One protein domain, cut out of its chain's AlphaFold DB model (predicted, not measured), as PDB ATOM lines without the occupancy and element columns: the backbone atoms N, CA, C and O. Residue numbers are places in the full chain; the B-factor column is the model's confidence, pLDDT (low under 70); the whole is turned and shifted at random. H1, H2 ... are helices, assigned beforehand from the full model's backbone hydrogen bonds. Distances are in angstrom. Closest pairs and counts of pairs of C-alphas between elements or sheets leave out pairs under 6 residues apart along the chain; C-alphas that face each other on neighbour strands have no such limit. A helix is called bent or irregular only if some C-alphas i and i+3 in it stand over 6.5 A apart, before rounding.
ATOM      1  N   ALA A   3     210.640 178.895 262.106       52.53
ATOM      2  CA  ALA A   3     209.859 179.099 263.333       52.53
ATOM      3  C   ALA A   3     210.287 180.330 264.167       52.53
ATOM      4  O   ALA A   3     209.455 180.950 264.812       52.53
ATOM      5  N   GLN A   4     211.569 180.723 264.128       50.84
ATOM      6  CA  GLN A   4     212.070 181.917 264.830       50.84
ATOM      7  C   GLN A   4     211.753 183.238 264.110       50.84
ATOM      8  O   GLN A   4     211.691 184.276 264.770       50.84
ATOM      9  N   SER A   5     211.580 183.231 262.782       54.41
ATOM     10  CA  SER A   5     211.169 184.430 262.038       54.41
ATOM     11  C   SER A   5     209.676 184.697 262.191       54.41
ATOM     12  O   SER A   5     209.280 185.853 262.306       54.41
ATOM     13  N   ASP A   6     208.871 183.637 262.266       56.59
ATOM     14  CA  ASP A   6     207.418 183.735 262.424       56.59
ATOM     15  C   ASP A   6     207.043 184.244 263.829       56.59
ATOM     16  O   ASP A   6     206.237 185.164 263.955       56.59
ATOM     17  N   ASP A   7     207.736 183.771 264.873       62.25
ATOM     18  CA  ASP A   7     207.568 184.235 266.263       62.25
ATOM     19  C   ASP A   7     207.978 185.709 266.464       62.25
ATOM     20  O   ASP A   7     207.413 186.442 267.283       62.25
ATOM     21  N   LYS A   8     208.996 186.165 265.718       66.38
ATOM     22  CA  LYS A   8     209.463 187.556 265.755       66.38
ATOM     23  C   LYS A   8     208.471 188.486 265.056       66.38
ATOM     24  O   LYS A   8     208.111 189.515 265.623       66.38
ATOM     25  N   ASN A   9     207.962 188.079 263.894       68.25
ATOM     26  CA  ASN A   9     206.931 188.814 263.163       68.25
ATOM     27  C   ASN A   9     205.625 188.924 263.967       68.25
ATOM     28  O   ASN A   9     204.997 189.980 263.966       68.25
ATOM     29  N   GLU A  10     205.232 187.876 264.697       69.88
ATOM     30  CA  GLU A  10     204.039 187.913 265.549       69.88
ATOM     31  C   GLU A  10     204.204 188.873 266.741       69.88
ATOM     32  O   GLU A  10     203.280 189.619 267.079       69.88
ATOM     33  N   LYS A  11     205.390 188.911 267.365       73.94
ATOM     34  CA  LYS A  11     205.702 189.881 268.429       73.94
ATOM     35  C   LYS A  11     205.726 191.318 267.913       73.94
ATOM     36  O   LYS A  11     205.140 192.192 268.551       73.94
ATOM     37  N   ASP A  12     206.342 191.554 266.759       72.25
ATOM     38  CA  ASP A  12     206.417 192.881 266.145       72.25
ATOM     39  C   ASP A  12     205.021 193.382 265.723       72.25
ATOM     40  O   ASP A  12     204.684 194.556 265.926       72.25
ATOM     41  N   LEU A  13     204.156 192.487 265.229       66.50
ATOM     42  CA  LEU A  13     202.753 192.785 264.933       66.50
ATOM     43  C   LEU A  13     201.973 193.153 266.204       66.50
ATOM     44  O   LEU A  13     201.273 194.166 266.212       66.50
ATOM     45  N   LYS A  14     202.128 192.387 267.293       69.38
ATOM     46  CA  LYS A  14     201.479 192.678 268.586       69.38
ATOM     47  C   LYS A  14     201.879 194.051 269.125       69.38
ATOM     48  O   LYS A  14     201.004 194.845 269.459       69.38
ATOM     49  N   ILE A  15     203.176 194.369 269.119       72.38
ATOM     50  CA  ILE A  15     203.691 195.682 269.544       72.38
ATOM     51  C   ILE A  15     203.110 196.804 268.670       72.38
ATOM     52  O   ILE A  15     202.703 197.850 269.176       72.38
ATOM     53  N   SER A  16     203.028 196.588 267.358       65.19
ATOM     54  CA  SER A  16     202.489 197.577 266.416       65.19
ATOM     55  C   SER A  16     200.994 197.827 266.631       65.19
ATOM     56  O   SER A  16     200.554 198.978 266.631       65.19
ATOM     57  N   MET A  17     200.217 196.769 266.876       63.12
ATOM     58  CA  MET A  17     198.789 196.861 267.195       63.12
ATOM     59  C   MET A  17     198.537 197.569 268.528       63.12
ATOM     60  O   MET A  17     197.608 198.369 268.636       63.12
ATOM     61  N   GLU A  18     199.369 197.314 269.535       70.94
ATOM     62  CA  GLU A  18     199.244 197.933 270.854       70.94
ATOM     63  C   GLU A  18     199.605 199.427 270.821       70.94
ATOM     64  O   GLU A  18     198.867 200.259 271.352       70.94
ATOM     65  N   ASN A  19     200.654 199.793 270.077       68.31
ATOM     66  CA  ASN A  19     201.002 201.189 269.807       68.31
ATOM     67  C   ASN A  19     199.898 201.929 269.039       68.31
ATOM     68  O   ASN A  19     199.588 203.079 269.355       68.31
ATOM     69  N   LEU A  20     199.292 201.281 268.038       64.38
ATOM     70  CA  LEU A  20     198.169 201.852 267.297       64.38
ATOM     71  C   LEU A  20     196.962 202.070 268.215       64.38
ATOM     72  O   LEU A  20     196.388 203.154 268.215       64.38
ATOM     73  N   LYS A  21     196.618 201.079 269.045       67.25
ATOM     74  CA  LYS A  21     195.528 201.182 270.024       67.25
ATOM     75  C   LYS A  21     195.721 202.375 270.959       67.25
ATOM     76  O   LYS A  21     194.786 203.149 271.129       67.25
ATOM     77  N   LYS A  22     196.926 202.549 271.509       71.62
ATOM     78  CA  LYS A  22     197.239 203.672 272.399       71.62
ATOM     79  C   LYS A  22     197.083 205.027 271.700       71.62
ATOM     80  O   LYS A  22     196.433 205.913 272.240       71.62
ATOM     81  N   LYS A  23     197.599 205.165 270.472       70.19
ATOM     82  CA  LYS A  23     197.446 206.395 269.674       70.19
ATOM     83  C   LYS A  23     195.981 206.736 269.393       70.19
ATOM     84  O   LYS A  23     195.603 207.899 269.486       70.19
ATOM     85  N   LEU A  24     195.166 205.737 269.052       66.88
ATOM     86  CA  LEU A  24     193.734 205.929 268.798       66.88
ATOM     87  C   LEU A  24     192.990 206.354 270.071       66.88
ATOM     88  O   LEU A  24     192.109 207.207 270.007       66.88
ATOM     89  N   ASP A  25     193.371 205.808 271.226       70.81
ATOM     90  CA  ASP A  25     192.777 206.163 272.516       70.81
ATOM     91  C   ASP A  25     193.155 207.605 272.936       70.81
ATOM     92  O   ASP A  25     192.283 208.382 273.324       70.81
ATOM     93  N   GLU A  26     194.411 208.028 272.745       73.88
ATOM     94  CA  GLU A  26     194.855 209.421 272.958       73.88
ATOM     95  C   GLU A  26     194.144 210.419 272.021       73.88
ATOM     96  O   GLU A  26     193.733 211.513 272.434       73.88
ATOM     97  N   GLN A  27     193.961 210.042 270.751       70.31
ATOM     98  CA  GLN A  27     193.196 210.833 269.785       70.31
ATOM     99  C   GLN A  27     191.740 210.984 270.223       70.31
ATOM    100  O   GLN A  27     191.214 212.093 270.196       70.31
ATOM    101  N   LEU A  28     191.109 209.910 270.698       76.06
ATOM    102  CA  LEU A  28     189.725 209.929 271.165       76.06
ATOM    103  C   LEU A  28     189.515 210.875 272.357       76.06
ATOM    104  O   LEU A  28     188.546 211.634 272.381       76.06
ATOM    105  N   ILE A  29     190.440 210.873 273.321       74.94
ATOM    106  CA  ILE A  29     190.408 211.808 274.460       74.94
ATOM    107  C   ILE A  29     190.445 213.253 273.956       74.94
ATOM    108  O   ILE A  29     189.710 214.112 274.446       74.94
ATOM    109  N   THR A  30     191.265 213.520 272.941       77.25
ATOM    110  CA  THR A  30     191.363 214.845 272.318       77.25
ATOM    111  C   THR A  30     190.081 215.217 271.564       77.25
ATOM    112  O   THR A  30     189.637 216.365 271.644       77.25
ATOM    113  N   VAL A  31     189.460 214.257 270.871       78.00
ATOM    114  CA  VAL A  31     188.192 214.439 270.149       78.00
ATOM    115  C   VAL A  31     187.079 214.868 271.104       78.00
ATOM    116  O   VAL A  31     186.529 215.962 270.960       78.00
ATOM    117  N   VAL A  32     186.807 214.048 272.123       75.75
ATOM    118  CA  VAL A  32     185.708 214.273 273.073       75.75
ATOM    119  C   VAL A  32     185.995 215.482 273.969       75.75
ATOM    120  O   VAL A  32     185.116 216.304 274.214       75.75
ATOM    121  N   GLY A  33     187.238 215.633 274.436       74.56
ATOM    122  CA  GLY A  33     187.601 216.670 275.402       74.56
ATOM    123  C   GLY A  33     187.813 218.065 274.814       74.56
ATOM    124  O   GLY A  33     187.742 219.040 275.556       74.56
ATOM    125  N   LYS A  34     188.110 218.193 273.512       80.88
ATOM    126  CA  LYS A  34     188.474 219.490 272.907       80.88
ATOM    127  C   LYS A  34     187.846 219.734 271.542       80.88
ATOM    128  O   LYS A  34     187.295 220.812 271.323       80.88
ATOM    129  N   LYS A  35     187.932 218.776 270.616       86.62
ATOM    130  CA  LYS A  35     187.523 219.030 269.228       86.62
ATOM    131  C   LYS A  35     186.019 219.229 269.070       86.62
ATOM    132  O   LYS A  35     185.637 220.154 268.370       86.62
ATOM    133  N   PHE A  36     185.178 218.435 269.734       87.50
ATOM    134  CA  PHE A  36     183.720 218.591 269.626       87.50
ATOM    135  C   PHE A  36     183.228 219.935 270.171       87.50
ATOM    136  O   PHE A  36     182.418 220.589 269.525       87.50
ATOM    137  N   HIS A  37     183.793 220.408 271.284       86.81
ATOM    138  CA  HIS A  37     183.511 221.751 271.798       86.81
ATOM    139  C   HIS A  37     183.921 222.841 270.798       86.81
ATOM    140  O   HIS A  37     183.155 223.761 270.528       86.81
ATOM    141  N   SER A  38     185.115 222.723 270.204       91.81
ATOM    142  CA  SER A  38     185.547 223.657 269.161       91.81
ATOM    143  C   SER A  38     184.673 223.582 267.908       91.81
ATOM    144  O   SER A  38     184.488 224.606 267.262       91.81
ATOM    145  N   LEU A  39     184.170 222.400 267.548       92.81
ATOM    146  CA  LEU A  39     183.290 222.218 266.400       92.81
ATOM    147  C   LEU A  39     181.958 222.935 266.622       92.81
ATOM    148  O   LEU A  39     181.565 223.693 265.751       92.81
ATOM    149  N   VAL A  40     181.332 222.780 267.795       94.12
ATOM    150  CA  VAL A  40     180.104 223.509 268.175       94.12
ATOM    151  C   VAL A  40     180.273 225.015 267.958       94.12
ATOM    152  O   VAL A  40     179.483 225.614 267.238       94.12
ATOM    153  N   ILE A  41     181.358 225.597 268.482       94.56
ATOM    154  CA  ILE A  41     181.645 227.034 268.331       94.56
ATOM    155  C   ILE A  41     181.771 227.425 266.854       94.56
ATOM    156  O   ILE A  41     181.191 228.415 266.428       94.56
ATOM    157  N   LYS A  42     182.495 226.638 266.052       95.81
ATOM    158  CA  LYS A  42     182.683 226.934 264.624       95.81
ATOM    159  C   LYS A  42     181.390 226.817 263.814       95.81
ATOM    160  O   LYS A  42     181.214 227.555 262.850       95.81
ATOM    161  N   LEU A  43     180.500 225.892 264.180       95.88
ATOM    162  CA  LEU A  43     179.179 225.782 263.556       95.88
ATOM    163  C   LEU A  43     178.323 227.011 263.883       95.88
ATOM    164  O   LEU A  43     177.708 227.563 262.974       95.88
ATOM    165  N   ASP A  44     178.354 227.489 265.131       95.81
ATOM    166  CA  ASP A  44     177.692 228.739 265.526       95.81
ATOM    167  C   ASP A  44     178.276 229.959 264.799       95.81
ATOM    168  O   ASP A  44     177.532 230.810 264.321       95.81
ATOM    169  N   GLU A  45     179.602 230.054 264.671       95.62
ATOM    170  CA  GLU A  45     180.266 231.134 263.927       95.62
ATOM    171  C   GLU A  45     179.812 231.173 262.458       95.62
ATOM    172  O   GLU A  45     179.508 232.247 261.934       95.62
ATOM    173  N   LEU A  46     179.714 230.012 261.802       95.00
ATOM    174  CA  LEU A  46     179.225 229.909 260.424       95.00
ATOM    175  C   LEU A  46     177.737 230.248 260.301       95.00
ATOM    176  O   LEU A  46     177.358 230.982 259.386       95.00
ATOM    177  N   ALA A  47     176.906 229.755 261.222       94.56
ATOM    178  CA  ALA A  47     175.479 230.064 261.253       94.56
ATOM    179  C   ALA A  47     175.247 231.574 261.436       94.56
ATOM    180  O   ALA A  47     174.528 232.196 260.652       94.56
ATOM    181  N   ASN A  48     175.942 232.197 262.392       93.50
ATOM    182  CA  ASN A  48     175.873 233.641 262.622       93.50
ATOM    183  C   ASN A  48     176.336 234.433 261.397       93.50
ATOM    184  O   ASN A  48     175.669 235.381 260.991       93.50
ATOM    185  N   LYS A  49     177.423 234.010 260.745       92.44
ATOM    186  CA  LYS A  49     177.912 234.644 259.516       92.44
ATOM    187  C   LYS A  49     176.880 234.611 258.385       92.44
ATOM    188  O   LYS A  49     176.746 235.598 257.658       92.44
ATOM    189  N   ILE A  50     176.145 233.505 258.235       92.00
ATOM    190  CA  ILE A  50     175.029 233.397 257.284       92.00
ATOM    191  C   ILE A  50     173.922 234.396 257.638       92.00
ATOM    192  O   ILE A  50     173.503 235.165 256.775       92.00
ATOM    193  N   VAL A  51     173.497 234.438 258.904       90.31
ATOM    194  CA  VAL A  51     172.407 235.309 259.382       90.31
ATOM    195  C   VAL A  51     172.750 236.801 259.276       90.31
ATOM    196  O   VAL A  51     171.901 237.621 258.920       90.31
ATOM    197  N   GLU A  52     173.990 237.180 259.581       88.19
ATOM    198  CA  GLU A  52     174.451 238.574 259.549       88.19
ATOM    199  C   GLU A  52     174.581 239.119 258.121       88.19
ATOM    200  O   GLU A  52     174.410 240.321 257.885       88.19
ATOM    201  N   THR A  53     174.824 238.242 257.146       82.50
ATOM    202  CA  THR A  53     174.983 238.619 255.740       82.50
ATOM    203  C   THR A  53     173.608 238.758 255.077       82.50
ATOM    204  O   THR A  53     173.136 237.878 254.368       82.50
ATOM    205  N   LYS A  54     172.953 239.905 255.307       59.84
ATOM    206  CA  LYS A  54     171.590 240.249 254.835       59.84
ATOM    207  C   LYS A  54     171.413 240.446 253.316       59.84
ATOM    208  O   LYS A  54     170.322 240.820 252.888       59.84
ATOM    209  N   GLN A  55     172.456 240.304 252.503       55.94
ATOM    210  CA  GLN A  55     172.363 240.519 251.053       55.94
ATOM    211  C   GLN A  55     172.034 239.209 250.342       55.94
ATOM    212  O   GLN A  55     172.525 238.167 250.771       55.94
ATOM    213  N   GLN A  56     171.224 239.292 249.270       60.81
ATOM    214  CA  GLN A  56     170.981 238.210 248.300       60.81
ATOM    215  C   GLN A  56     172.260 237.401 248.172       60.81
ATOM    216  O   GLN A  56     173.254 237.977 247.737       60.81
ATOM    217  N   HIS A  57     172.258 236.158 248.667       64.56
ATOM    218  CA  HIS A  57     173.474 235.394 248.924       64.56
ATOM    219  C   HIS A  57     174.278 235.244 247.639       64.56
ATOM    220  O   HIS A  57     174.079 234.316 246.856       64.56
ATOM    221  N   GLU A  58     175.167 236.209 247.402       78.50
ATOM    222  CA  GLU A  58     175.914 236.278 246.166       78.50
ATOM    223  C   GLU A  58     176.708 234.988 246.056       78.50
ATOM    224  O   GLU A  58     177.255 234.485 247.041       78.50
ATOM    225  N   LYS A  59     176.807 234.452 244.842       82.88
ATOM    226  CA  LYS A  59     177.519 233.197 244.585       82.88
ATOM    227  C   LYS A  59     178.889 233.150 245.274       82.88
ATOM    228  O   LYS A  59     179.275 232.099 245.771       82.88
ATOM    229  N   ALA A  60     179.609 234.273 245.333       87.19
ATOM    230  CA  ALA A  60     180.895 234.378 246.020       87.19
ATOM    231  C   ALA A  60     180.804 234.083 247.530       87.19
ATOM    232  O   ALA A  60     181.624 233.328 248.050       87.19
ATOM    233  N   PHE A  61     179.789 234.617 248.214       89.06
ATOM    234  CA  PHE A  61     179.531 234.336 249.624       89.06
ATOM    235  C   PHE A  61     179.180 232.862 249.845       89.06
ATOM    236  O   PHE A  61     179.737 232.224 250.734       89.06
ATOM    237  N   ILE A  62     178.321 232.288 248.997       91.00
ATOM    238  CA  ILE A  62     177.951 230.871 249.114       91.00
ATOM    239  C   ILE A  62     179.181 229.974 248.961       91.00
ATOM    240  O   ILE A  62     179.387 229.068 249.763       91.00
ATOM    241  N   LEU A  63     180.032 230.248 247.970       90.81
ATOM    242  CA  LEU A  63     181.274 229.498 247.778       90.81
ATOM    243  C   LEU A  63     182.203 229.615 248.989       90.81
ATOM    244  O   LEU A  63     182.758 228.606 249.418       90.81
ATOM    245  N   GLN A  64     182.306 230.804 249.583       92.06
ATOM    246  CA  GLN A  64     183.065 230.995 250.812       92.06
ATOM    247  C   GLN A  64     182.525 230.131 251.961       92.06
ATOM    248  O   GLN A  64     183.302 229.442 252.618       92.06
ATOM    249  N   ILE A  65     181.209 230.127 252.198       92.88
ATOM    250  CA  ILE A  65     180.612 229.316 253.268       92.88
ATOM    251  C   ILE A  65     180.814 227.820 253.003       92.88
ATOM    252  O   ILE A  65     181.140 227.074 253.926       92.88
ATOM    253  N   ILE A  66     180.681 227.365 251.754       94.00
ATOM    254  CA  ILE A  66     180.955 225.973 251.373       94.00
ATOM    255  C   ILE A  66     182.407 225.603 251.698       94.00
ATOM    256  O   ILE A  66     182.652 224.541 252.275       94.00
ATOM    257  N   ASP A  67     183.363 226.454 251.331       92.94
ATOM    258  CA  ASP A  67     184.787 226.191 251.534       92.94
ATOM    259  C   ASP A  67     185.190 226.215 253.012       92.94
ATOM    260  O   ASP A  67     186.061 225.444 253.414       92.94
ATOM    261  N   GLU A  68     184.523 227.023 253.837       94.38
ATOM    262  CA  GLU A  68     184.714 227.030 255.290       94.38
ATOM    263  C   GLU A  68     184.022 225.837 255.976       94.38
ATOM    264  O   GLU A  68     184.581 225.252 256.905       94.38
ATOM    265  N   THR A  69     182.849 225.411 255.495       94.19
ATOM    266  CA  THR A  69     182.067 224.317 256.106       94.19
ATOM    267  C   THR A  69     182.638 222.936 255.779       94.19
ATOM    268  O   THR A  69     182.723 222.067 256.649       94.19
ATOM    269  N   ARG A  70     183.055 222.709 254.526       92.75
ATOM    270  CA  ARG A  70     183.523 221.401 254.037       92.75
ATOM    271  C   ARG A  70     184.610 220.762 254.919       92.75
ATOM    272  O   ARG A  70     184.426 219.602 255.289       92.75
ATOM    273  N   PRO A  71     185.725 221.438 255.267       93.25
ATOM    274  CA  PRO A  71     186.755 220.824 256.103       93.25
ATOM    275  C   PRO A  71     186.235 220.472 257.500       93.25
ATOM    276  O   PRO A  71     186.605 219.428 258.028       93.25
ATOM    277  N   LEU A  72     185.327 221.273 258.070       93.50
ATOM    278  CA  LEU A  72     184.744 220.992 259.384       93.50
ATOM    279  C   LEU A  72     183.928 219.704 259.374       93.50
ATOM    280  O   LEU A  72     184.069 218.888 260.281       93.50
ATOM    281  N   TYR A  73     183.109 219.500 258.342       93.88
ATOM    282  CA  TYR A  73     182.304 218.286 258.220       93.88
ATOM    283  C   TYR A  73     183.172 217.056 257.951       93.88
ATOM    284  O   TYR A  73     182.929 216.001 258.530       93.88
ATOM    285  N   VAL A  74     184.218 217.184 257.127       91.69
ATOM    286  CA  VAL A  74     185.162 216.084 256.872       91.69
ATOM    287  C   VAL A  74     185.906 215.681 258.145       91.69
ATOM    288  O   VAL A  74     185.942 214.495 258.477       91.69
ATOM    289  N   ASP A  75     186.442 216.650 258.885       90.75
ATOM    290  CA  ASP A  75     187.125 216.387 260.151       90.75
ATOM    291  C   ASP A  75     186.163 215.779 261.180       90.75
ATOM    292  O   ASP A  75     186.501 214.786 261.833       90.75
ATOM    293  N   ALA A  76     184.937 216.309 261.273       91.00
ATOM    294  CA  ALA A  76     183.900 215.768 262.140       91.00
ATOM    295  C   ALA A  76     183.597 214.308 261.791       91.00
ATOM    296  O   ALA A  76     183.599 213.463 262.682       91.00
ATOM    297  N   MET A  77     183.397 213.970 260.516       92.56
ATOM    298  CA  MET A  77     183.153 212.590 260.089       92.56
ATOM    299  C   MET A  77     184.264 211.635 260.534       92.56
ATOM    300  O   MET A  77     183.975 210.552 261.043       92.56
ATOM    301  N   ILE A  78     185.531 212.026 260.370       89.62
ATOM    302  CA  ILE A  78     186.684 211.210 260.779       89.62
ATOM    303  C   ILE A  78     186.675 210.990 262.296       89.62
ATOM    304  O   ILE A  78     186.837 209.860 262.764       89.62
ATOM    305  N   ASP A  79     186.446 212.054 263.063       88.75
ATOM    306  CA  ASP A  79     186.398 211.999 264.521       88.75
ATOM    307  C   ASP A  79     185.225 211.118 265.020       88.75
ATOM    308  O   ASP A  79     185.391 210.333 265.960       88.75
ATOM    309  N   HIS A  80     184.066 211.159 264.350       89.62
ATOM    310  CA  HIS A  80     182.916 210.298 264.656       89.62
ATOM    311  C   HIS A  80     183.168 208.833 264.289       89.62
ATOM    312  O   HIS A  80     182.814 207.950 265.068       89.62
ATOM    313  N   LEU A  81     183.834 208.544 263.165       88.88
ATOM    314  CA  LEU A  81     184.230 207.174 262.812       88.88
ATOM    315  C   LEU A  81     185.152 206.560 263.868       88.88
ATOM    316  O   LEU A  81     184.986 205.393 264.231       88.88
ATOM    317  N   LEU A  82     186.101 207.343 264.387       86.62
ATOM    318  CA  LEU A  82     187.002 206.899 265.449       86.62
ATOM    319  C   LEU A  82     186.227 206.556 266.729       86.62
ATOM    320  O   LEU A  82     186.440 205.497 267.328       86.62
ATOM    321  N   LEU A  83     185.302 207.433 267.126       85.94
ATOM    322  CA  LEU A  83     184.457 207.232 268.299       85.94
ATOM    323  C   LEU A  83     183.530 206.027 268.139       85.94
ATOM    324  O   LEU A  83     183.462 205.181 269.032       85.94
ATOM    325  N   TRP A  84     182.892 205.892 266.982       88.56
ATOM    326  CA  TRP A  84     182.031 204.761 266.663       88.56
ATOM    327  C   TRP A  84     182.791 203.433 266.727       88.56
ATOM    328  O   TRP A  84     182.352 202.489 267.388       88.56
ATOM    329  N   ALA A  85     183.982 203.367 266.122       83.94
ATOM    330  CA  ALA A  85     184.830 202.179 266.158       83.94
ATOM    331  C   ALA A  85     185.223 201.790 267.595       83.94
ATOM    332  O   ALA A  85     185.212 200.604 267.943       83.94
ATOM    333  N   LYS A  86     185.533 202.772 268.454       82.75
ATOM    334  CA  LYS A  86     185.837 202.525 269.869       82.75
ATOM    335  C   LYS A  86     184.618 201.989 270.617       82.75
ATOM    336  O   LYS A  86     184.755 200.976 271.303       82.75
ATOM    337  N   LEU A  87     183.460 202.638 270.489       81.44
ATOM    338  CA  LEU A  87     182.226 202.240 271.174       81.44
ATOM    339  C   LEU A  87     181.819 200.821 270.785       81.44
ATOM    340  O   LEU A  87     181.608 199.983 271.656       81.44
ATOM    341  N   ARG A  88     181.855 200.510 269.486       82.12
ATOM    342  CA  ARG A  88     181.575 199.169 268.970       82.12
ATOM    343  C   ARG A  88     182.566 198.123 269.473       82.12
ATOM    344  O   ARG A  88     182.185 196.985 269.729       82.12
ATOM    345  N   ARG A  89     183.850 198.464 269.616       80.19
ATOM    346  CA  ARG A  89     184.831 197.539 270.204       80.19
ATOM    347  C   ARG A  89     184.502 197.237 271.666       80.19
ATOM    348  O   ARG A  89     184.617 196.088 272.071       80.19
ATOM    349  N   LEU A  90     184.124 198.256 272.437       74.19
ATOM    350  CA  LEU A  90     183.779 198.104 273.852       74.19
ATOM    351  C   LEU A  90     182.482 197.313 274.035       74.19
ATOM    352  O   LEU A  90     182.456 196.406 274.857       74.19
ATOM    353  N   SER A  91     181.441 197.590 273.246       73.50
ATOM    354  CA  SER A  91     180.169 196.864 273.360       73.50
ATOM    355  C   SER A  91     180.283 195.382 272.981       73.50
ATOM    356  O   SER A  91     179.509 194.552 273.450       73.50
ATOM    357  N   ASN A  92     181.298 195.017 272.193       76.81
ATOM    358  CA  ASN A  92     181.603 193.624 271.865       76.81
ATOM    359  C   ASN A  92     182.539 192.924 272.869       76.81
ATOM    360  O   ASN A  92     182.796 191.730 272.704       76.81
ATOM    361  N   ASP A  93     183.048 193.612 273.899       76.81
ATOM    362  CA  ASP A  93     183.832 192.965 274.955       76.81
ATOM    363  C   ASP A  93     182.915 192.046 275.789       76.81
ATOM    364  O   ASP A  93     181.921 192.523 276.339       76.81
ATOM    365  N   PRO A  94     183.219 190.740 275.929       75.19
ATOM    366  CA  PRO A  94     182.371 189.804 276.667       75.19
ATOM    367  C   PRO A  94     182.089 190.212 278.118       75.19
ATOM    368  O   PRO A  94     181.009 189.924 278.628       75.19
ATOM    369  N   LYS A  95     183.033 190.879 278.794       72.12
ATOM    370  CA  LYS A  95     182.835 191.346 280.173       72.12
ATOM    371  C   LYS A  95     181.816 192.474 280.229       72.12
ATOM    372  O   LYS A  95     180.979 192.490 281.121       72.12
ATOM    373  N   ILE A  96     181.880 193.385 279.262       67.94
ATOM    374  CA  ILE A  96     180.973 194.529 279.148       67.94
ATOM    375  C   ILE A  96     179.591 194.070 278.694       67.94
ATOM    376  O   ILE A  96     178.585 194.502 279.242       67.94
ATOM    377  N   LYS A  97     179.535 193.144 277.739       72.69
ATOM    378  CA  LYS A  97     178.290 192.592 277.205       72.69
ATOM    379  C   LYS A  97     177.446 191.876 278.266       72.69
ATOM    380  O   LYS A  97     176.225 191.841 278.158       72.69
ATOM    381  N   ASN A  98     178.090 191.321 279.293       73.88
ATOM    382  CA  ASN A  98     177.406 190.710 280.433       73.88
ATOM    383  C   ASN A  98     176.883 191.749 281.448       73.88
ATOM    384  O   ASN A  98     176.008 191.426 282.247       73.88
ATOM    385  N   GLU A  99     177.374 192.989 281.395       75.50
ATOM    386  CA  GLU A  99     176.895 194.121 282.189       75.50
ATOM    387  C   GLU A  99     175.830 194.891 281.399       75.50
ATOM    388  O   GLU A  99     176.118 195.889 280.735       75.50
ATOM    389  N   VAL A 100     174.579 194.421 281.476       76.62
ATOM    390  CA  VAL A 100     173.437 194.901 280.665       76.62
ATOM    391  C   VAL A 100     173.359 196.431 280.590       76.62
ATOM    392  O   VAL A 100     173.284 196.987 279.498       76.62
ATOM    393  N   VAL A 101     173.472 197.121 281.730       72.38
ATOM    394  CA  VAL A 101     173.370 198.591 281.804       72.38
ATOM    395  C   VAL A 101     174.490 199.292 281.026       72.38
ATOM    396  O   VAL A 101     174.254 200.311 280.380       72.38
ATOM    397  N   ILE A 102     175.717 198.765 281.080       68.81
ATOM    398  CA  ILE A 102     176.866 199.345 280.371       68.81
ATOM    399  C   ILE A 102     176.770 199.019 278.879       68.81
ATOM    400  O   ILE A 102     177.032 199.887 278.047       68.81
ATOM    401  N   SER A 103     176.359 197.797 278.534       74.94
ATOM    402  CA  SER A 103     176.171 197.380 277.143       74.94
ATOM    403  C   SER A 103     175.120 198.239 276.433       74.94
ATOM    404  O   SER A 103     175.410 198.801 275.381       74.94
ATOM    405  N   GLU A 104     173.935 198.411 277.028       80.00
ATOM    406  CA  GLU A 104     172.855 199.233 276.461       80.00
ATOM    407  C   GLU A 104     173.274 200.697 276.298       80.00
ATOM    408  O   GLU A 104     172.978 201.327 275.281       80.00
ATOM    409  N   ALA A 105     174.006 201.237 277.277       74.12
ATOM    410  CA  ALA A 105     174.549 202.586 277.204       74.12
ATOM    411  C   ALA A 105     175.518 202.746 276.019       74.12
ATOM    412  O   ALA A 105     175.380 203.680 275.229       74.12
ATOM    413  N   LEU A 106     176.474 201.828 275.857       78.06
ATOM    414  CA  LEU A 106     177.448 201.878 274.765       78.06
ATOM    415  C   LEU A 106     176.803 201.689 273.390       78.06
ATOM    416  O   LEU A 106     177.218 202.343 272.432       78.06
ATOM    417  N   ASP A 107     175.781 200.842 273.283       82.88
ATOM    418  CA  ASP A 107     175.049 200.640 272.032       82.88
ATOM    419  C   ASP A 107     174.216 201.872 271.659       82.88
ATOM    420  O   ASP A 107     174.261 202.315 270.509       82.88
ATOM    421  N   ALA A 108     173.535 202.499 272.625       82.62
ATOM    422  CA  ALA A 108     172.856 203.776 272.407       82.62
ATOM    423  C   ALA A 108     173.844 204.859 271.940       82.62
ATOM    424  O   ALA A 108     173.565 205.580 270.980       82.62
ATOM    425  N   ALA A 109     175.031 204.908 272.554       83.25
ATOM    426  CA  ALA A 109     176.093 205.822 272.155       83.25
ATOM    427  C   ALA A 109     176.550 205.591 270.716       83.25
ATOM    428  O   ALA A 109     176.640 206.519 269.916       83.25
ATOM    429  N   SER A 110     176.817 204.328 270.390       86.75
ATOM    430  CA  SER A 110     177.277 203.890 269.078       86.75
ATOM    431  C   SER A 110     176.276 204.267 267.985       86.75
ATOM    432  O   SER A 110     176.667 204.833 266.963       86.75
ATOM    433  N   ASN A 111     174.985 204.029 268.226       88.06
ATOM    434  CA  ASN A 111     173.916 204.383 267.294       88.06
ATOM    435  C   ASN A 111     173.850 205.894 267.063       88.06
ATOM    436  O   ASN A 111     173.731 206.337 265.922       88.06
ATOM    437  N   GLN A 112     173.977 206.691 268.126       87.06
ATOM    438  CA  GLN A 112     173.909 208.142 268.010       87.06
ATOM    439  C   GLN A 112     175.113 208.726 267.257       87.06
ATOM    440  O   GLN A 112     174.948 209.595 266.405       87.06
ATOM    441  N   VAL A 113     176.318 208.205 267.509       89.06
ATOM    442  CA  VAL A 113     177.534 208.599 266.779       89.06
ATOM    443  C   VAL A 113     177.441 208.220 265.300       89.06
ATOM    444  O   VAL A 113     177.839 209.010 264.445       89.06
ATOM    445  N   SER A 114     176.892 207.041 264.985       91.06
ATOM    446  CA  SER A 114     176.670 206.606 263.601       91.06
ATOM    447  C   SER A 114     175.678 207.512 262.870       91.06
ATOM    448  O   SER A 114     175.948 207.923 261.746       91.06
ATOM    449  N   ALA A 115     174.564 207.871 263.513       90.44
ATOM    450  CA  ALA A 115     173.575 208.779 262.935       90.44
ATOM    451  C   ALA A 115     174.174 210.166 262.642       90.44
ATOM    452  O   ALA A 115     173.926 210.746 261.586       90.44
ATOM    453  N   LEU A 116     175.020 210.677 263.540       89.19
ATOM    454  CA  LEU A 116     175.690 211.960 263.348       89.19
ATOM    455  C   LEU A 116     176.729 211.906 262.214       89.19
ATOM    456  O   LEU A 116     176.816 212.833 261.410       89.19
ATOM    457  N   TYR A 117     177.462 210.796 262.077       92.56
ATOM    458  CA  TYR A 117     178.319 210.559 260.911       92.56
ATOM    459  C   TYR A 117     177.522 210.579 259.596       92.56
ATOM    460  O   TYR A 117     177.930 211.236 258.638       92.56
ATOM    461  N   GLU A 118     176.382 209.885 259.543       92.50
ATOM    462  CA  GLU A 118     175.522 209.843 258.356       92.50
ATOM    463  C   GLU A 118     174.952 211.222 258.002       92.50
ATOM    464  O   GLU A 118     174.903 211.566 256.816       92.50
ATOM    465  N   SER A 119     174.601 212.027 259.012       91.75
ATOM    466  CA  SER A 119     174.215 213.431 258.838       91.75
ATOM    467  C   SER A 119     175.337 214.217 258.156       91.75
ATOM    468  O   SER A 119     175.167 214.686 257.029       91.75
ATOM    469  N   PHE A 120     176.537 214.264 258.749       92.62
ATOM    470  CA  PHE A 120     177.674 214.984 258.161       92.62
ATOM    471  C   PHE A 120     178.038 214.498 256.755       92.62
ATOM    472  O   PHE A 120     178.387 215.310 255.894       92.62
ATOM    473  N   ASN A 121     177.944 213.194 256.494       93.31
ATOM    474  CA  ASN A 121     178.210 212.623 255.177       93.31
ATOM    475  C   ASN A 121     177.182 213.088 254.138       93.31
ATOM    476  O   ASN A 121     177.561 213.538 253.056       93.31
ATOM    477  N   THR A 122     175.895 213.034 254.480       92.38
ATOM    478  CA  THR A 122     174.804 213.515 253.620       92.38
ATOM    479  C   THR A 122     174.979 214.995 253.301       92.38
ATOM    480  O   THR A 122     174.900 215.403 252.141       92.38
ATOM    481  N   GLU A 123     175.301 215.806 254.306       91.81
ATOM    482  CA  GLU A 123     175.489 217.239 254.109       91.81
ATOM    483  C   GLU A 123     176.747 217.565 253.305       91.81
ATOM    484  O   GLU A 123     176.716 218.401 252.401       91.81
ATOM    485  N   THR A 124     177.840 216.838 253.534       93.19
ATOM    486  CA  THR A 124     179.061 216.974 252.730       93.19
ATOM    487  C   THR A 124     178.789 216.692 251.253       93.19
ATOM    488  O   THR A 124     179.337 217.382 250.390       93.19
ATOM    489  N   GLN A 125     177.929 215.721 250.933       91.62
ATOM    490  CA  GLN A 125     177.532 215.445 249.551       91.62
ATOM    491  C   GLN A 125     176.774 216.625 248.931       91.62
ATOM    492  O   GLN A 125     177.120 217.027 247.820       91.62
ATOM    493  N   LYS A 126     175.827 217.241 249.652       90.50
ATOM    494  CA  LYS A 126     175.103 218.436 249.174       90.50
ATOM    495  C   LYS A 126     176.046 219.614 248.905       90.50
ATOM    496  O   LYS A 126     175.946 220.264 247.865       90.50
ATOM    497  N   LEU A 127     177.033 219.840 249.778       93.12
ATOM    498  CA  LEU A 127     178.072 220.859 249.562       93.12
ATOM    499  C   LEU A 127     178.880 220.608 248.274       93.12
ATOM    500  O   LEU A 127     179.307 221.553 247.610       93.12
ATOM    501  N   HIS A 128     179.117 219.344 247.912       89.81
ATOM    502  CA  HIS A 128     179.842 218.984 246.688       89.81
ATOM    503  C   HIS A 128     178.987 219.116 245.425       89.81
ATOM    504  O   HIS A 128     179.533 219.382 244.350       89.81
ATOM    505  N   THR A 129     177.668 218.924 245.516       92.44
ATOM    506  CA  THR A 129     176.794 218.983 244.340       92.44
ATOM    507  C   THR A 129     176.329 220.389 243.994       92.44
ATOM    508  O   THR A 129     176.063 220.614 242.814       92.44
ATOM    509  N   TYR A 130     176.339 221.343 244.935       94.06
ATOM    510  CA  TYR A 130     175.919 222.737 244.712       94.06
ATOM    511  C   TYR A 130     176.425 223.315 243.386       94.06
ATOM    512  O   TYR A 130     175.649 223.741 242.537       94.06
ATOM    513  N   HIS A 131     177.741 223.270 243.158       89.94
ATOM    514  CA  HIS A 131     178.342 223.901 241.985       89.94
ATOM    515  C   HIS A 131     177.863 223.265 240.673       89.94
ATOM    516  O   HIS A 131     177.627 223.956 239.681       89.94
ATOM    517  N   LYS A 132     177.706 221.937 240.678       91.25
ATOM    518  CA  LYS A 132     177.235 221.152 239.535       91.25
ATOM    519  C   LYS A 132     175.754 221.410 239.265       91.25
ATOM    520  O   LYS A 132     175.377 221.586 238.109       91.25
ATOM    521  N   GLU A 133     174.933 221.409 240.306       93.00
ATOM    522  CA  GLU A 133     173.487 221.618 240.225       93.00
ATOM    523  C   GLU A 133     173.149 223.050 239.814       93.00
ATOM    524  O   GLU A 133     172.381 223.243 238.874       93.00
ATOM    525  N   ARG A 134     173.811 224.045 240.410       91.38
ATOM    526  CA  ARG A 134     173.646 225.451 240.041       91.38
ATOM    527  C   ARG A 134     174.034 225.717 238.589       91.38
ATOM    528  O   ARG A 134     173.296 226.373 237.867       91.38
ATOM    529  N   THR A 135     175.176 225.198 238.129       89.81
ATOM    530  CA  THR A 135     175.595 225.353 236.722       89.81
ATOM    531  C   THR A 135     174.683 224.593 235.762       89.81
ATOM    532  O   THR A 135     174.502 225.023 234.625       89.81
ATOM    533  N   LYS A 136     174.107 223.463 236.182       90.88
ATOM    534  CA  LYS A 136     173.088 222.768 235.392       90.88
ATOM    535  C   LYS A 136     171.849 223.654 235.234       90.88
ATOM    536  O   LYS A 136     171.437 223.877 234.102       90.88
ATOM    537  N   LEU A 137     171.341 224.212 236.333       90.88
ATOM    538  CA  LEU A 137     170.208 225.136 236.330       90.88
ATOM    539  C   LEU A 137     170.483 226.362 235.443       90.88
ATOM    540  O   LEU A 137     169.686 226.683 234.571       90.88
ATOM    541  N   GLU A 138     171.662 226.974 235.569       88.50
ATOM    542  CA  GLU A 138     172.101 228.113 234.746       88.50
ATOM    543  C   GLU A 138     172.094 227.816 233.235       88.50
ATOM    544  O   GLU A 138     171.838 228.705 232.431       88.50
ATOM    545  N   ARG A 139     172.359 226.566 232.830       87.38
ATOM    546  CA  ARG A 139     172.317 226.141 231.419       87.38
ATOM    547  C   ARG A 139     170.912 225.812 230.925       87.38
ATOM    548  O   ARG A 139     170.686 225.854 229.719       87.38
ATOM    549  N   GLU A 140     170.027 225.404 231.827       86.81
ATOM    550  CA  GLU A 140     168.649 225.009 231.521       86.81
ATOM    551  C   GLU A 140     167.705 226.216 231.454       86.81
ATOM    552  O   GLU A 140     166.667 226.139 230.800       86.81
ATOM    553  N   LEU A 141     168.069 227.336 232.085       85.75
ATOM    554  CA  LEU A 141     167.265 228.555 232.088       85.75
ATOM    555  C   LEU A 141     167.400 229.351 230.780       85.75
ATOM    556  O   LEU A 141     168.496 229.637 230.293       85.75
ATOM    557  N   GLU A 142     166.261 229.775 230.230       68.56
ATOM    558  CA  GLU A 142     166.214 230.749 229.137       68.56
ATOM    559  C   GLU A 142     166.565 232.162 229.645       68.56
ATOM    560  O   GLU A 142     166.329 232.505 230.806       68.56
ATOM    561  N   ARG A 143     167.086 233.031 228.762       62.12
ATOM    562  CA  ARG A 143     167.576 234.388 229.107       62.12
ATOM    563  C   ARG A 143     166.574 235.271 229.871       62.12
ATOM    564  O   ARG A 143     167.007 236.207 230.529       62.12
ATOM    565  N   SER A 144     165.270 235.014 229.772       57.97
ATOM    566  CA  SER A 144     164.206 235.787 230.432       57.97
ATOM    567  C   SER A 144     163.746 235.231 231.789       57.97
ATOM    568  O   SER A 144     162.907 235.860 232.422       57.97
ATOM    569  N   GLN A 145     164.258 234.074 232.228       61.22
ATOM    570  CA  GLN A 145     163.928 233.421 233.512       61.22
ATOM    571  C   GLN A 145     165.169 233.177 234.398       61.22
ATOM    572  O   GLN A 145     165.043 232.694 235.522       61.22
ATOM    573  N   GLY A 146     166.364 233.485 233.880       65.56
ATOM    574  CA  GLY A 146     167.656 233.069 234.431       65.56
ATOM    575  C   GLY A 146     167.957 233.541 235.852       65.56
ATOM    576  O   GLY A 146     168.385 232.744 236.682       65.56
ATOM    577  N   ASP A 147     167.735 234.821 236.143       73.62
ATOM    578  CA  ASP A 147     168.284 235.410 237.369       73.62
ATOM    579  C   ASP A 147     167.443 235.083 238.612       73.62
ATOM    580  O   ASP A 147     168.003 234.746 239.651       73.62
ATOM    581  N   GLU A 148     166.109 235.092 238.514       83.62
ATOM    582  CA  GLU A 148     165.229 234.817 239.663       83.62
ATOM    583  C   GLU A 148     165.326 233.361 240.137       83.62
ATOM    584  O   GLU A 148     165.470 233.110 241.332       83.62
ATOM    585  N   ALA A 149     165.324 232.398 239.210       87.19
ATOM    586  CA  ALA A 149     165.422 230.980 239.554       87.19
ATOM    587  C   ALA A 149     166.790 230.613 240.158       87.19
ATOM    588  O   ALA A 149     166.873 229.752 241.035       87.19
ATOM    589  N   LEU A 150     167.870 231.274 239.720       88.31
ATOM    590  CA  LEU A 150     169.192 231.105 240.324       88.31
ATOM    591  C   LEU A 150     169.252 231.704 241.731       88.31
ATOM    592  O   LEU A 150     169.799 231.060 242.621       88.31
ATOM    593  N   ILE A 151     168.667 232.886 241.941       88.06
ATOM    594  CA  ILE A 151     168.584 233.512 243.268       88.06
ATOM    595  C   ILE A 151     167.774 232.632 244.228       88.06
ATOM    596  O   ILE A 151     168.200 232.427 245.360       88.06
ATOM    597  N   GLU A 152     166.643 232.076 243.789       89.12
ATOM    598  CA  GLU A 152     165.832 231.176 244.619       89.12
ATOM    599  C   GLU A 152     166.589 229.888 244.974       89.12
ATOM    600  O   GLU A 152     166.571 229.456 246.129       89.12
ATOM    601  N   TYR A 153     167.293 229.286 244.009       91.31
ATOM    602  CA  TYR A 153     168.133 228.113 244.263       91.31
ATOM    603  C   TYR A 153     169.243 228.419 245.278       91.31
ATOM    604  O   TYR A 153     169.436 227.662 246.231       91.31
ATOM    605  N   ASP A 154     169.940 229.542 245.091       91.62
ATOM    606  CA  ASP A 154     171.023 230.009 245.955       91.62
ATOM    607  C   ASP A 154     170.506 230.287 247.383       91.62
ATOM    608  O   ASP A 154     171.109 229.828 248.356       91.62
ATOM    609  N   GLN A 155     169.343 230.935 247.526       89.62
ATOM    610  CA  GLN A 155     168.705 231.174 248.824       89.62
ATOM    611  C   GLN A 155     168.322 229.865 249.516       89.62
ATOM    612  O   GLN A 155     168.679 229.643 250.670       89.62
ATOM    613  N   LYS A 156     167.657 228.957 248.796       91.81
ATOM    614  CA  LYS A 156     167.237 227.665 249.342       91.81
ATOM    615  C   LYS A 156     168.428 226.831 249.803       91.81
ATOM    616  O   LYS A 156     168.337 226.136 250.813       91.81
ATOM    617  N   PHE A 157     169.537 226.878 249.068       93.44
ATOM    618  CA  PHE A 157     170.768 226.213 249.474       93.44
ATOM    619  C   PHE A 157     171.290 226.764 250.805       93.44
ATOM    620  O   PHE A 157     171.625 225.980 251.693       93.44
ATOM    621  N   VAL A 158     171.327 228.091 250.961       92.25
ATOM    622  CA  VAL A 158     171.793 228.733 252.198       92.25
ATOM    623  C   VAL A 158     170.861 228.453 253.374       92.25
ATOM    624  O   VAL A 158     171.355 228.111 254.444       92.25
ATOM    625  N   ASP A 159     169.543 228.506 253.178       91.75
ATOM    626  CA  ASP A 159     168.566 228.210 254.232       91.75
ATOM    627  C   ASP A 159     168.712 226.765 254.737       91.75
ATOM    628  O   ASP A 159     168.721 226.510 255.942       91.75
ATOM    629  N   ILE A 160     168.882 225.810 253.813       92.94
ATOM    630  CA  ILE A 160     169.134 224.403 254.152       92.94
ATOM    631  C   ILE A 160     170.463 224.268 254.897       92.94
ATOM    632  O   ILE A 160     170.534 223.552 255.894       92.94
ATOM    633  N   LEU A 161     171.515 224.941 254.432       93.75
ATOM    634  CA  LEU A 161     172.820 224.882 255.075       93.75
ATOM    635  C   LEU A 161     172.777 225.441 256.500       93.75
ATOM    636  O   LEU A 161     173.311 224.802 257.401       93.75
ATOM    637  N   LEU A 162     172.113 226.579 256.709       94.50
ATOM    638  CA  LEU A 162     171.912 227.172 258.030       94.50
ATOM    639  C   LEU A 162     171.200 226.195 258.967       94.50
ATOM    640  O   LEU A 162     171.728 225.882 260.031       94.50
ATOM    641  N   PHE A 163     170.066 225.648 258.527       94.31
ATOM    642  CA  PHE A 163     169.320 224.651 259.290       94.31
ATOM    643  C   PHE A 163     170.203 223.451 259.675       94.31
ATOM    644  O   PHE A 163     170.207 223.018 260.824       94.31
ATOM    645  N   ASN A 164     171.020 222.946 258.747       93.62
ATOM    646  CA  ASN A 164     171.877 221.790 259.010       93.62
ATOM    647  C   ASN A 164     173.069 222.109 259.923       93.62
ATOM    648  O   ASN A 164     173.519 221.226 260.654       93.62
ATOM    649  N   LEU A 165     173.603 223.332 259.889       94.88
ATOM    650  CA  LEU A 165     174.628 223.773 260.840       94.88
ATOM    651  C   LEU A 165     174.066 223.771 262.270       94.88
ATOM    652  O   LEU A 165     174.715 223.250 263.177       94.88
ATOM    653  N   GLU A 166     172.851 224.295 262.450       94.69
ATOM    654  CA  GLU A 166     172.151 224.345 263.739       94.69
ATOM    655  C   GLU A 166     171.781 222.946 264.250       94.69
ATOM    656  O   GLU A 166     172.111 222.601 265.386       94.69
ATOM    657  N   GLU A 167     171.193 222.100 263.401       93.81
ATOM    658  CA  GLU A 167     170.860 220.712 263.746       93.81
ATOM    659  C   GLU A 167     172.111 219.916 264.138       93.81
ATOM    660  O   GLU A 167     172.131 219.260 265.177       93.81
ATOM    661  N   ASN A 168     173.194 219.995 263.353       92.88
ATOM    662  CA  ASN A 168     174.430 219.275 263.672       92.88
ATOM    663  C   ASN A 168     175.069 219.784 264.971       92.88
ATOM    664  O   ASN A 168     175.597 218.979 265.740       92.88
ATOM    665  N   ARG A 169     175.007 221.092 265.250       94.12
ATOM    666  CA  ARG A 169     175.452 221.663 266.528       94.12
ATOM    667  C   ARG A 169     174.670 221.064 267.695       94.12
ATOM    668  O   ARG A 169     175.283 220.556 268.637       94.12
ATOM    669  N   ASP A 170     173.344 221.088 267.629       92.19
ATOM    670  CA  ASP A 170     172.473 220.589 268.700       92.19
ATOM    671  C   ASP A 170     172.647 219.079 268.901       92.19
ATOM    672  O   ASP A 170     172.658 218.567 270.029       92.19
ATOM    673  N   PHE A 171     172.892 218.361 267.807       90.19
ATOM    674  CA  PHE A 171     173.204 216.944 267.835       90.19
ATOM    675  C   PHE A 171     174.543 216.672 268.547       90.19
ATOM    676  O   PHE A 171     174.601 215.807 269.426       90.19
ATOM    677  N   ILE A 172     175.607 217.435 268.259       90.38
ATOM    678  CA  ILE A 172     176.893 217.304 268.971       90.38
ATOM    679  C   ILE A 172     176.720 217.593 270.468       90.38
ATOM    680  O   ILE A 172     177.255 216.853 271.294       90.38
ATOM    681  N   ILE A 173     175.966 218.634 270.836       90.62
ATOM    682  CA  ILE A 173     175.691 218.971 272.244       90.62
ATOM    683  C   ILE A 173     174.987 217.803 272.944       90.62
ATOM    684  O   ILE A 173     175.386 217.390 274.037       90.62
ATOM    685  N   THR A 174     173.984 217.218 272.288       89.00
ATOM    686  CA  THR A 174     173.256 216.053 272.803       89.00
ATOM    687  C   THR A 174     174.178 214.844 272.972       89.00
ATOM    688  O   THR A 174     174.135 214.172 274.007       89.00
ATOM    689  N   LEU A 175     175.050 214.584 271.993       86.25
ATOM    690  CA  LEU A 175     176.042 213.514 272.059       86.25
ATOM    691  C   LEU A 175     177.009 213.723 273.234       86.25
ATOM    692  O   LEU A 175     177.262 212.782 273.981       86.25
ATOM    693  N   LEU A 176     177.523 214.938 273.433       85.69
ATOM    694  CA  LEU A 176     178.418 215.258 274.548       85.69
ATOM    695  C   LEU A 176     177.747 215.005 275.903       85.69
ATOM    696  O   LEU A 176     178.325 214.316 276.745       85.69
ATOM    697  N   ALA A 177     176.512 215.478 276.085       84.81
ATOM    698  CA  ALA A 177     175.747 215.255 277.310       84.81
ATOM    699  C   ALA A 177     175.491 213.760 277.566       84.81
ATOM    700  O   ALA A 177     175.599 213.278 278.697       84.81
ATOM    701  N   MET A 178     175.187 212.995 276.513       82.50
ATOM    702  CA  MET A 178     175.026 211.547 276.623       82.50
ATOM    703  C   MET A 178     176.345 210.862 277.006       82.50
ATOM    704  O   MET A 178     176.345 210.039 277.922       82.50
ATOM    705  N   LEU A 179     177.459 211.189 276.346       80.94
ATOM    706  CA  LEU A 179     178.772 210.613 276.656       80.94
ATOM    707  C   LEU A 179     179.193 210.915 278.099       80.94
ATOM    708  O   LEU A 179     179.769 210.055 278.765       80.94
ATOM    709  N   GLU A 180     178.879 212.106 278.609       80.12
ATOM    710  CA  GLU A 180     179.128 212.479 280.002       80.12
ATOM    711  C   GLU A 180     178.263 211.672 280.979       80.12
ATOM    712  O   GLU A 180     178.783 211.074 281.920       80.12
ATOM    713  N   LYS A 181     176.963 211.525 280.712       76.38
ATOM    714  CA  LYS A 181     176.085 210.672 281.527       76.38
ATOM    715  C   LYS A 181     176.554 209.213 281.547       76.38
ATOM    716  O   LYS A 181     176.518 208.542 282.578       76.38
ATOM    717  N   GLN A 182     177.007 208.698 280.408       73.19
ATOM    718  CA  GLN A 182     177.509 207.328 280.301       73.19
ATOM    719  C   GLN A 182     178.840 207.148 281.025       73.19
ATOM    720  O   GLN A 182     179.034 206.133 281.696       73.19
ATOM    721  N   LYS A 183     179.724 208.152 280.971       72.81
ATOM    722  CA  LYS A 183     180.940 208.206 281.789       72.81
ATOM    723  C   LYS A 183     180.620 208.009 283.265       72.81
ATOM    724  O   LYS A 183     181.265 207.202 283.930       72.81
ATOM    725  N   GLU A 184     179.623 208.725 283.779       71.06
ATOM    726  CA  GLU A 184     179.210 208.621 285.180       71.06
ATOM    727  C   GLU A 184     178.700 207.222 285.535       71.06
ATOM    728  O   GLU A 184     179.082 206.680 286.574       71.06
ATOM    729  N   ILE A 185     177.896 206.605 284.661       68.69
ATOM    730  CA  ILE A 185     177.380 205.238 284.842       68.69
ATOM    731  C   ILE A 185     178.526 204.223 284.911       68.69
ATOM    732  O   ILE A 185     178.541 203.371 285.806       68.69
ATOM    733  N   VAL A 186     179.505 204.329 284.007       65.00
ATOM    734  CA  VAL A 186     180.683 203.448 283.989       65.00
ATOM    735  C   VAL A 186     181.496 203.627 285.272       65.00
ATOM    736  O   VAL A 186     181.734 202.651 285.979       65.00
ATOM    737  N   LEU A 187     181.829 204.866 285.650       65.44
ATOM    738  CA  LEU A 187     182.590 205.156 286.873       65.44
ATOM    739  C   LEU A 187     181.859 204.704 288.150       65.44
ATOM    740  O   LEU A 187     182.485 204.240 289.108       65.44
ATOM    741  N   ALA A 188     180.533 204.845 288.201       66.62
ATOM    742  CA  ALA A 188     179.721 204.383 289.324       66.62
ATOM    743  C   ALA A 188     179.699 202.851 289.421       66.62
ATOM    744  O   ALA A 188     179.728 202.305 290.528       66.62
ATOM    745  N   SER A 189     179.687 202.165 288.279       62.81
ATOM    746  CA  SER A 189     179.750 200.704 288.199       62.81
ATOM    747  C   SER A 189     181.136 200.192 288.602       62.81
ATOM    748  O   SER A 189     181.234 199.324 289.464       62.81
ATOM    749  N   GLU A 190     182.217 200.823 288.133       59.88
ATOM    750  CA  GLU A 190     183.595 200.510 288.546       59.88
ATOM    751  C   GLU A 190     183.807 200.657 290.063       59.88
ATOM    752  O   GLU A 190     184.441 199.812 290.697       59.88
ATOM    753  N   LYS A 191     183.231 201.694 290.690       59.16
ATOM    754  CA  LYS A 191     183.286 201.874 292.153       59.16
ATOM    755  C   LYS A 191     182.584 200.750 292.919       59.16
ATOM    756  O   LYS A 191     183.015 200.432 294.028       59.16
ATOM    757  N   LYS A 192     181.532 200.155 292.347       55.44
ATOM    758  CA  LYS A 192     180.850 198.974 292.904       55.44
ATOM    759  C   LYS A 192     181.646 197.686 292.657       55.44
ATOM    760  O   LYS A 192     181.611 196.794 293.498       55.44
ATOM    761  N   MET A 193     182.407 197.612 291.564       49.97
ATOM    762  CA  MET A 193     183.147 196.428 291.104       49.97
ATOM    763  C   MET A 193     184.586 196.300 291.648       49.97
ATOM    764  O   MET A 193     185.433 195.732 290.967       49.97
ATOM    765  N   LYS A 194     184.938 196.785 292.850       46.44
ATOM    766  CA  LYS A 194     186.311 196.600 293.380       46.44
ATOM    767  C   LYS A 194     186.680 195.117 293.616       46.44
ATOM    768  O   LYS A 194     186.590 194.634 294.742       46.44
TER     769      LYS A 194
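AT A GLANCE: This is residues 3 to 194 of the 203 residues of an uncharacterized protein of Globodera pallida (UniProt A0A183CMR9). Residues 3 to 20 of H1, the longest helix, stick out from an up-and-down bundle of H1b, H2b, H4a and H5, each running against the one before. 192 residues are printed, with five named helices, all helix. The whole is loose, radius of gyration of the C-alphas 22.5 A, spanning 76 by 46 by 24 A.

IN THESE COORDINATES: H1, residues 3 to 52, H2, 59 to 91, and H4, 100 to 140, each assigned as one helix by hydrogen bonds, are bent into arms a and b at C-alphas 33 and 36, 7.2 A apart, 68 and 71, 6.6 A, and 128 and 131, 7.0 A. H3 is 94 to 97; H5, 146 to 192, runs 69.0 A from (167.656, 233.069, 234.431) to (180.850, 198.974, 292.904).

HOW THE PARTS SIT: H1b touches H5, closest C-alphas Val 40 and Arg 169, 5.3 A; H2b touches H4a, Met 77 and Tyr 117, 5.3 A. In H1a, H1b, H2a, H2b, H4a, H4b and H5 every O i to N i+4 pair is within hydrogen-bond range, while H3, with 4 residues, is too short for such a pair.

THE WHOLE: The printed part has no cut and a mean pLDDT of 81.7, and 37 residues are under 70, among them residues 185 to 194.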